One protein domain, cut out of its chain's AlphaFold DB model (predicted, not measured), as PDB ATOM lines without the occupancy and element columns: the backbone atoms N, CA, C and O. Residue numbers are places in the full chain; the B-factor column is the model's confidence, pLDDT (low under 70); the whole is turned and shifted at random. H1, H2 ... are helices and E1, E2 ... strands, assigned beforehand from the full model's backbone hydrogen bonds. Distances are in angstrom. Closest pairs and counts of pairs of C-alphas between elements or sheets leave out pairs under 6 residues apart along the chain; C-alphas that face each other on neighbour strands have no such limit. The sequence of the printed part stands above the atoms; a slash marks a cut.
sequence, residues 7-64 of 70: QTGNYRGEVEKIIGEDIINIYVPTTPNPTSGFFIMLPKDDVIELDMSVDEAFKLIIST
ATOM      1  N   GLN A   7     -29.603 -31.945  22.207       96.56
ATOM      2  CA  GLN A   7     -28.576 -32.656  21.456       96.56
ATOM      3  C   GLN A   7     -27.228 -32.458  22.153       96.56
ATOM      4  O   GLN A   7     -26.735 -31.341  22.295       96.56
ATOM      5  N   THR A   8     -26.630 -33.556  22.599       95.94
ATOM      6  CA  THR A   8     -25.335 -33.556  23.297       95.94
ATOM      7  C   THR A   8     -24.173 -33.885  22.362       95.94
ATOM      8  O   THR A   8     -23.019 -33.622  22.693       95.94
ATOM      9  N   GLY A   9     -24.461 -34.426  21.174       94.94
ATOM     10  CA  GLY A   9     -23.476 -34.651  20.123       94.94
ATOM     11  C   GLY A   9     -23.996 -35.548  19.006       94.94
ATOM     12  O   GLY A   9     -25.107 -36.070  19.069       94.94
ATOM     13  N   ASN A  10     -23.164 -35.748  17.989       94.44
ATOM     14  CA  ASN A  10     -23.391 -36.769  16.967       94.44
ATOM     15  C   ASN A  10     -22.810 -38.101  17.451       94.44
ATOM     16  O   ASN A  10     -21.790 -38.113  18.146       94.44
ATOM     17  N   TYR A  11     -23.429 -39.214  17.068       93.69
ATOM     18  CA  TYR A  11     -22.912 -40.544  17.359       93.69
ATOM     19  C   TYR A  11     -22.267 -41.142  16.112       93.69
ATOM     20  O   TYR A  11     -22.827 -41.080  15.026       93.69
ATOM     21  N   ARG A  12     -21.089 -41.750  16.280       91.00
ATOM     22  CA  ARG A  12     -20.456 -42.589  15.257       91.00
ATOM     23  C   ARG A  12     -20.001 -43.884  15.895       91.00
ATOM     24  O   ARG A  12     -19.231 -43.845  16.855       91.00
ATOM     25  N   GLY A  13     -20.450 -45.027  15.385       92.88
ATOM     26  CA  GLY A  13     -20.120 -46.296  16.031       92.88
ATOM     27  C   GLY A  13     -20.996 -47.475  15.645       92.88
ATOM     28  O   GLY A  13     -21.493 -47.572  14.530       92.88
ATOM     29  N   GLU A  14     -21.130 -48.416  16.575       94.75
ATOM     30  CA  GLU A  14     -21.866 -49.664  16.366       94.75
ATOM     31  C   GLU A  14     -23.352 -49.415  16.094       94.75
ATOM     32  O   GLU A  14     -23.893 -49.975  15.146       94.75
ATOM     33  N   VAL A  15     -23.985 -48.526  16.864       91.88
ATOM     34  CA  VAL A  15     -25.421 -48.227  16.736       91.88
ATOM     35  C   VAL A  15     -25.754 -47.661  15.351       91.88
ATOM     36  O   VAL A  15     -26.641 -48.179  14.684       91.88
ATOM     37  N   GLU A  16     -24.986 -46.677  14.879       91.94
ATOM     38  CA  GLU A  16     -25.093 -46.112  13.522       91.94
ATOM     39  C   GLU A  16     -24.947 -47.194  12.439       91.94
ATOM     40  O   GLU A  16     -25.730 -47.236  11.499       91.94
ATOM     41  N   LYS A  17     -24.002 -48.134  12.588       93.88
ATOM     42  CA  LYS A  17     -23.814 -49.234  11.622       93.88
ATOM     43  C   LYS A  17     -24.965 -50.238  11.612       93.88
ATOM     44  O   LYS A  17     -25.243 -50.810  10.563       93.88
ATOM     45  N   ILE A  18     -25.570 -50.502  12.770       94.50
ATOM     46  CA  ILE A  18     -26.688 -51.443  12.902       94.50
ATOM     47  C   ILE A  18     -27.975 -50.827  12.353       94.50
ATOM     48  O   ILE A  18     -28.719 -51.510  11.656       94.50
ATOM     49  N   ILE A  19     -28.236 -49.557  12.675       92.12
ATOM     50  CA  ILE A  19     -29.456 -48.855  12.261       92.12
ATOM     51  C   ILE A  19     -29.350 -48.398  10.799       92.12
ATOM     52  O   ILE A  19     -30.335 -48.451  10.071       92.12
ATOM     53  N   GLY A  20     -28.150 -48.031  10.343       94.12
ATOM     54  CA  GLY A  20     -27.908 -47.566   8.977       94.12
ATOM     55  C   GLY A  20     -28.332 -46.117   8.731       94.12
ATOM     56  O   GLY A  20     -28.501 -45.732   7.577       94.12
ATOM     57  N   GLU A  21     -28.499 -45.327   9.791       94.50
ATOM     58  CA  GLU A  21     -28.955 -43.934   9.752       94.50
ATOM     59  C   GLU A  21     -28.019 -43.037  10.566       94.50
ATOM     60  O   GLU A  21     -27.318 -43.511  11.464       94.50
ATOM     61  N   ASP A  22     -28.030 -41.735  10.275       95.25
ATOM     62  CA  ASP A  22     -27.281 -40.740  11.043       95.25
ATOM     63  C   ASP A  22     -27.886 -40.614  12.449       95.25
ATOM     64  O   ASP A  22     -28.983 -40.082  12.628       95.25
ATOM     65  N   ILE A  23     -27.161 -41.095  13.460       96.94
ATOM     66  CA  ILE A  23     -27.626 -41.108  14.852       96.94
ATOM     67  C   ILE A  23     -27.094 -39.901  15.626       96.94
ATOM     68  O   ILE A  23     -25.909 -39.553  15.566       96.94
ATOM     69  N   ILE A  24     -27.960 -39.303  16.439       97.12
ATOM     70  CA  ILE A  24     -27.606 -38.243  17.384       97.12
ATOM     71  C   ILE A  24     -27.835 -38.673  18.832       97.12
ATOM     72  O   ILE A  24     -28.719 -39.469  19.150       97.12
ATOM     73  N   ASN A  25     -27.017 -38.108  19.716       97.44
ATOM     74  CA  ASN A  25     -27.104 -38.288  21.155       97.44
ATOM     75  C   ASN A  25     -27.966 -37.186  21.755       97.44
ATOM     76  O   ASN A  25     -27.657 -35.999  21.608       97.44
ATOM     77  N   ILE A  26     -28.997 -37.568  22.497       96.88
ATOM     78  CA  ILE A  26     -29.952 -36.638  23.083       96.88
ATOM     79  C   ILE A  26     -30.095 -36.900  24.578       96.88
ATOM     80  O   ILE A  26     -30.207 -38.038  25.029       96.88
ATOM     81  N   TYR A  27     -30.120 -35.822  25.356       97.00
ATOM     82  CA  TYR A  27     -30.508 -35.850  26.758       97.00
ATOM     83  C   TYR A  27     -31.936 -35.323  26.922       97.00
ATOM     84  O   TYR A  27     -32.219 -34.170  26.592       97.00
ATOM     85  N   VAL A  28     -32.828 -36.166  27.442       96.44
ATOM     86  CA  VAL A  28     -34.215 -35.816  27.767       96.44
ATOM     87  C   VAL A  28     -34.315 -35.563  29.273       96.44
ATOM     88  O   VAL A  28     -34.285 -36.526  30.044       96.44
ATOM     89  N   PRO A  29     -34.422 -34.303  29.723       95.81
ATOM     90  CA  PRO A  29     -34.535 -33.979  31.138       95.81
ATOM     91  C   PRO A  29     -35.928 -34.308  31.679       95.81
ATOM     92  O   PRO A  29     -36.917 -34.346  30.948       95.81
ATOM     93  N   THR A  30     -36.023 -34.461  32.995       93.88
ATOM     94  CA  THR A  30     -37.305 -34.442  33.703       93.88
ATOM     95  C   THR A  30     -37.624 -33.041  34.219       93.88
ATOM     96  O   THR A  30     -36.745 -32.230  34.515       93.88
ATOM     97  N   THR A  31     -38.913 -32.745  34.337       92.62
ATOM     98  CA  THR A  31     -39.407 -31.492  34.911       92.62
ATOM     99  C   THR A  31     -39.750 -31.684  36.394       92.62
ATOM    100  O   THR A  31     -40.337 -32.714  36.734       92.62
ATOM    101  N   PRO A  32     -39.477 -30.712  37.285       92.06
ATOM    102  CA  PRO A  32     -38.794 -29.438  37.039       92.06
ATOM    103  C   PRO A  32     -37.263 -29.526  37.161       92.06
ATOM    104  O   PRO A  32     -36.592 -28.517  36.985       92.06
ATOM    105  N   ASN A  33     -36.700 -30.679  37.533       89.31
ATOM    106  CA  ASN A  33     -35.277 -30.811  37.844       89.31
ATOM    107  C   ASN A  33     -34.459 -31.297  36.626       89.31
ATOM    108  O   ASN A  33     -34.357 -32.511  36.412       89.31
ATOM    109  N   PRO A  34     -33.773 -30.395  35.896       81.94
ATOM    110  CA  PRO A  34     -33.107 -30.727  34.640       81.94
ATOM    111  C   PRO A  34     -31.831 -31.562  34.817       81.94
ATOM    112  O   PRO A  34     -31.196 -31.918  33.827       81.94
ATOM    113  N   THR A  35     -31.433 -31.880  36.052       86.56
ATOM    114  CA  THR A  35     -30.248 -32.711  36.335       86.56
ATOM    115  C   THR A  35     -30.502 -34.209  36.185       86.56
ATOM    116  O   THR A  35     -29.549 -34.975  36.071       86.56
ATOM    117  N   SER A  36     -31.769 -34.632  36.183       90.38
ATOM    118  CA  SER A  36     -32.158 -36.031  35.993       90.38
ATOM    119  C   SER A  36     -32.937 -36.210  34.698       90.38
ATOM    120  O   SER A  36     -33.670 -35.310  34.284       90.38
ATOM    121  N   GLY A  37     -32.801 -37.375  34.073       94.06
ATOM    122  CA  GLY A  37     -33.360 -37.612  32.753       94.06
ATOM    123  C   GLY A  37     -32.872 -38.904  32.124       94.06
ATOM    124  O   GLY A  37     -32.282 -39.760  32.786       94.06
ATOM    125  N   PHE A  38     -33.111 -39.014  30.826       95.88
ATOM    126  CA  PHE A  38     -32.717 -40.149  30.006       95.88
ATOM    127  C   PHE A  38     -31.692 -39.715  28.970       95.88
ATOM    128  O   PHE A  38     -31.786 -38.632  28.394       95.88
ATOM    129  N   PHE A  39     -30.738 -40.594  28.704       96.00
ATOM    130  CA  PHE A  39     -29.927 -40.523  27.502       96.00
ATOM    131  C   PHE A  39     -30.591 -41.380  26.427       96.00
ATOM    132  O   PHE A  39     -30.896 -42.548  26.677       96.00
ATOM    133  N   ILE A  40     -30.834 -40.803  25.255       95.88
ATOM    134  CA  ILE A  40     -31.483 -41.475  24.132       95.88
ATOM    135  C   ILE A  40     -30.640 -41.249  22.877       95.88
ATOM    136  O   ILE A  40     -30.120 -40.159  22.651       95.88
ATOM    137  N   MET A  41     -30.512 -42.296  22.070       95.81
ATOM    138  CA  MET A  41     -29.958 -42.233  20.721       95.81
ATOM    139  C   MET A  41     -31.098 -42.413  19.728       95.81
ATOM    140  O   MET A  41     -31.909 -43.324  19.903       95.81
ATOM    141  N   LEU A  42     -31.164 -41.556  18.716       95.31
ATOM    142  CA  LEU A  42     -32.200 -41.619  17.690       95.31
ATOM    143  C   LEU A  42     -31.690 -41.119  16.335       95.31
ATOM    144  O   LEU A  42     -30.701 -40.375  16.305       95.31
ATOM    145  N   PRO A  43     -32.352 -41.520  15.237       95.50
ATOM    146  CA  PRO A  43     -32.100 -40.969  13.914       95.50
ATOM    147  C   PRO A  43     -32.291 -39.457  13.907       95.50
ATOM    148  O   PRO A  43     -33.214 -38.920  14.525       95.50
ATOM    149  N   LYS A  44     -31.420 -38.754  13.185       94.75
ATOM    150  CA  LYS A  44     -31.499 -37.300  13.041       94.75
ATOM    151  C   LYS A  44     -32.810 -36.845  12.385       94.75
ATOM    152  O   LYS A  44     -33.299 -35.767  12.704       94.75
ATOM    153  N   ASP A  45     -33.395 -37.671  11.526       95.25
ATOM    154  CA  ASP A  45     -34.638 -37.347  10.817       95.25
ATOM    155  C   ASP A  45     -35.895 -37.471  11.705       95.25
ATOM    156  O   ASP A  45     -36.955 -36.961  11.346       95.25
ATOM    157  N   ASP A  46     -35.769 -38.073  12.895       95.12
ATOM    158  CA  ASP A  46     -36.854 -38.211  13.876       95.12
ATOM    159  C   ASP A  46     -36.935 -37.029  14.860       95.12
ATOM    160  O   ASP A  46     -37.772 -37.021  15.772       95.12
ATOM    161  N   VAL A  47     -36.076 -36.015  14.705       95.56
ATOM    162  CA  VAL A  47     -36.086 -34.807  15.540       95.56
ATOM    163  C   VAL A  47     -36.384 -33.543  14.761       95.56
ATOM    164  O   VAL A  47     -36.152 -33.434  13.562       95.56
ATOM    165  N   ILE A  48     -36.869 -32.545  15.494       96.69
ATOM    166  CA  ILE A  48     -37.100 -31.198  14.986       96.69
ATOM    167  C   ILE A  48     -36.191 -30.262  15.779       96.69
ATOM    168  O   ILE A  48     -36.355 -30.124  16.994       96.69
ATOM    169  N   GLU A  49     -35.223 -29.643  15.101       95.38
ATOM    170  CA  GLU A  49     -34.412 -28.573  15.688       95.38
ATOM    171  C   GLU A  49     -35.299 -27.353  15.967       95.38
ATOM    172  O   GLU A  49     -36.145 -26.974  15.156       95.38
ATOM    173  N   LEU A  50     -35.122 -26.759  17.146       95.69
ATOM    174  CA  LEU A  50     -35.868 -25.585  17.585       95.69
ATOM    175  C   LEU A  50     -34.966 -24.354  17.509       95.69
ATOM    176  O   LEU A  50     -33.801 -24.425  17.891       95.69
ATOM    177  N   ASP A  51     -35.537 -23.208  17.136       94.81
ATOM    178  CA  ASP A  51     -34.843 -21.906  17.153       94.81
ATOM    179  C   ASP A  51     -34.583 -21.377  18.582       94.81
ATOM    180  O   ASP A  51     -33.914 -20.363  18.780       94.81
ATOM    181  N   MET A  52     -35.119 -22.069  19.590       94.56
ATOM    182  CA  MET A  52     -35.015 -21.736  21.007       94.56
ATOM    183  C   MET A  52     -33.583 -21.907  21.528       94.56
ATOM    184  O   MET A  52     -32.939 -22.931  21.296       94.56
ATOM    185  N   SER A  53     -33.108 -20.953  22.331       95.69
ATOM    186  CA  SER A  53     -31.820 -21.109  23.010       95.69
ATOM    187  C   SER A  53     -31.870 -22.173  24.119       95.69
ATOM    188  O   SER A  53     -32.907 -22.444  24.729       95.69
ATOM    189  N   VAL A  54     -30.714 -22.757  24.446       94.31
ATOM    190  CA  VAL A  54     -30.589 -23.750  25.530       94.31
ATOM    191  C   VAL A  54     -31.073 -23.188  26.875       94.31
ATOM    192  O   VAL A  54     -31.784 -23.867  27.619       94.31
ATOM    193  N   ASP A  55     -30.748 -21.929  27.168       94.75
ATOM    194  CA  ASP A  55     -31.155 -21.243  28.399       94.75
ATOM    195  C   ASP A  55     -32.677 -21.076  28.495       94.75
ATOM    196  O   ASP A  55     -33.266 -21.208  29.570       94.75
ATOM    197  N   GLU A  56     -33.334 -20.788  27.374       95.81
ATOM    198  CA  GLU A  56     -34.788 -20.687  27.296       95.81
ATOM    199  C   GLU A  56     -35.468 -22.039  27.481       95.81
ATOM    200  O   GLU A  56     -36.425 -22.140  28.254       95.81
ATOM    201  N   ALA A  57     -34.931 -23.088  26.859       94.94
ATOM    202  CA  ALA A  57     -35.413 -24.448  27.057       94.94
ATOM    203  C   ALA A  57     -35.326 -24.857  28.535       94.94
ATOM    204  O   ALA A  57     -36.291 -25.389  29.088       94.94
ATOM    205  N   PHE A  58     -34.222 -24.539  29.223       94.62
ATOM    206  CA  PHE A  58     -34.104 -24.799  30.660       94.62
ATOM    207  C   PHE A  58     -35.147 -24.045  31.489       94.62
ATOM    208  O   PHE A  58     -35.749 -24.641  32.384       94.62
ATOM    209  N   LYS A  59     -35.413 -22.765  31.192       94.12
ATOM    210  CA  LYS A  59     -36.469 -21.997  31.879       94.12
ATOM    211  C   LYS A  59     -37.844 -22.634  31.679       94.12
ATOM    212  O   LYS A  59     -38.604 -22.759  32.642       94.12
ATOM    213  N   LEU A  60     -38.149 -23.083  30.463       95.00
ATOM    214  CA  LEU A  60     -39.403 -23.760  30.145       95.00
ATOM    215  C   LEU A  60     -39.553 -25.083  30.922       95.00
ATOM    216  O   LEU A  60     -40.596 -25.326  31.528       95.00
ATOM    217  N   ILE A  61     -38.493 -25.895  30.987       94.75
ATOM    218  CA  ILE A  61     -38.463 -27.175  31.720       94.75
ATOM    219  C   ILE A  61     -38.618 -26.966  33.233       94.75
ATOM    220  O   ILE A  61     -39.474 -27.591  33.862       94.75
ATOM    221  N   ILE A  62     -37.816 -26.077  33.828       94.94
ATOM    222  CA  ILE A  62     -37.827 -25.815  35.277       94.94
ATOM    223  C   ILE A  62     -39.174 -25.240  35.715       94.94
ATOM    224  O   ILE A  62     -39.690 -25.584  36.776       94.94
ATOM    225  N   SER A  63     -39.770 -24.392  34.878       94.94
ATOM    226  CA  SER A  63     -41.083 -23.806  35.139       94.94
ATOM    227  C   SER A  63     -42.253 -24.747  34.847       94.94
ATOM    228  O   SER A  63     -43.401 -24.331  34.989       94.94
ATOM    229  N   THR A  64     -42.008 -25.997  34.438       93.81
ATOM    230  CA  THR A  64     -43.053 -26.963  34.049       93.81
ATOM    231  C   THR A  64     -43.995 -26.429  32.960       93.81
ATOM    232  O   THR A  64     -45.184 -26.734  32.953       93.81
TER     233      THR A  64
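This is residues 7 to 64 of the 70 residues of the protein "Transporter" of hydrothermal vent metagenome (UniProt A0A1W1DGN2). A long, narrow hairpin of two strands, E2 and E3, lies along the length of the domain, with the short strand E1 side by side with residues 24 to 26 of E2 and a small helix at either end of the hairpin, H1 at one and H2 at the other. From the end of E3, beside H1, residues 44 to 53 run back to H2 at the opposite end. The printed part has 58 residues, with two named helices and three named strands in the order E1, H1, E2, E3, H2; the sheet has the order E1, E2, E3 and is antiparallel throughout, and the class is mixed, helices and strands. The whole is loose, with a radius of gyration of the C-alphas of 13.1 A, and elongated, spanning 39 by 24 by 14 A.

Look first at the sheet. Find C-alpha 23 at (-27.626, -41.108, 14.852); from there E2, residues 23 to 29, runs 19.1 A to C-alpha 29 at (-34.535, -33.979, 31.138). E3, residues 37 to 43, is 19.2 A long, and E1, residues 7 to 10, is 8.0 A long. H1, residues 14 to 19, measures 8.7 A. H2, residues 54 to 62, measures 12.3 A and ends at C-alpha 62, at (-37.827, -25.815, 35.277).

Begin with the hairpin of E2 and E3, antiparallel neighbours at 155 degrees; look for N 26 and O 40 at 2.8 A and N 38 and O 28 at 2.9 A, both within hydrogen-bond range. E2 is the inner strand, and its other neighbour is E1, antiparallel at 164 degrees, with N 8 and O 25 at 2.8 A. H1 only grazes the sheet, with its residues 15 to 19. Its closest C-alphas to E2 are those of Glu 16 and Ile 23, 5.8 A apart, and H1 and E3 are near each other, with 7 pairs of C-alphas within 10 A. H2 is not on the sheet, but only just, with 4 pairs of C-alphas within 10 A; its closest C-alphas to E2 are those of Pro 29 and Ile 61, 7.9 A apart. H2 is apart from H1 and from E1. In H1 and H2 every O i to N i+4 pair is within hydrogen-bond range.

Look for the two C-alphas farthest apart at Lys 17 and Ser 63, 38.7 A. The printed part runs from residue 7 to 64 with no cut. The links from E1 to H1 and from H1 to E2 are tight, those from E2 to E3 and from E3 to H2 are short, and no link is long. The mean pLDDT of the printed part is 94.3, and no printed residue is under 70.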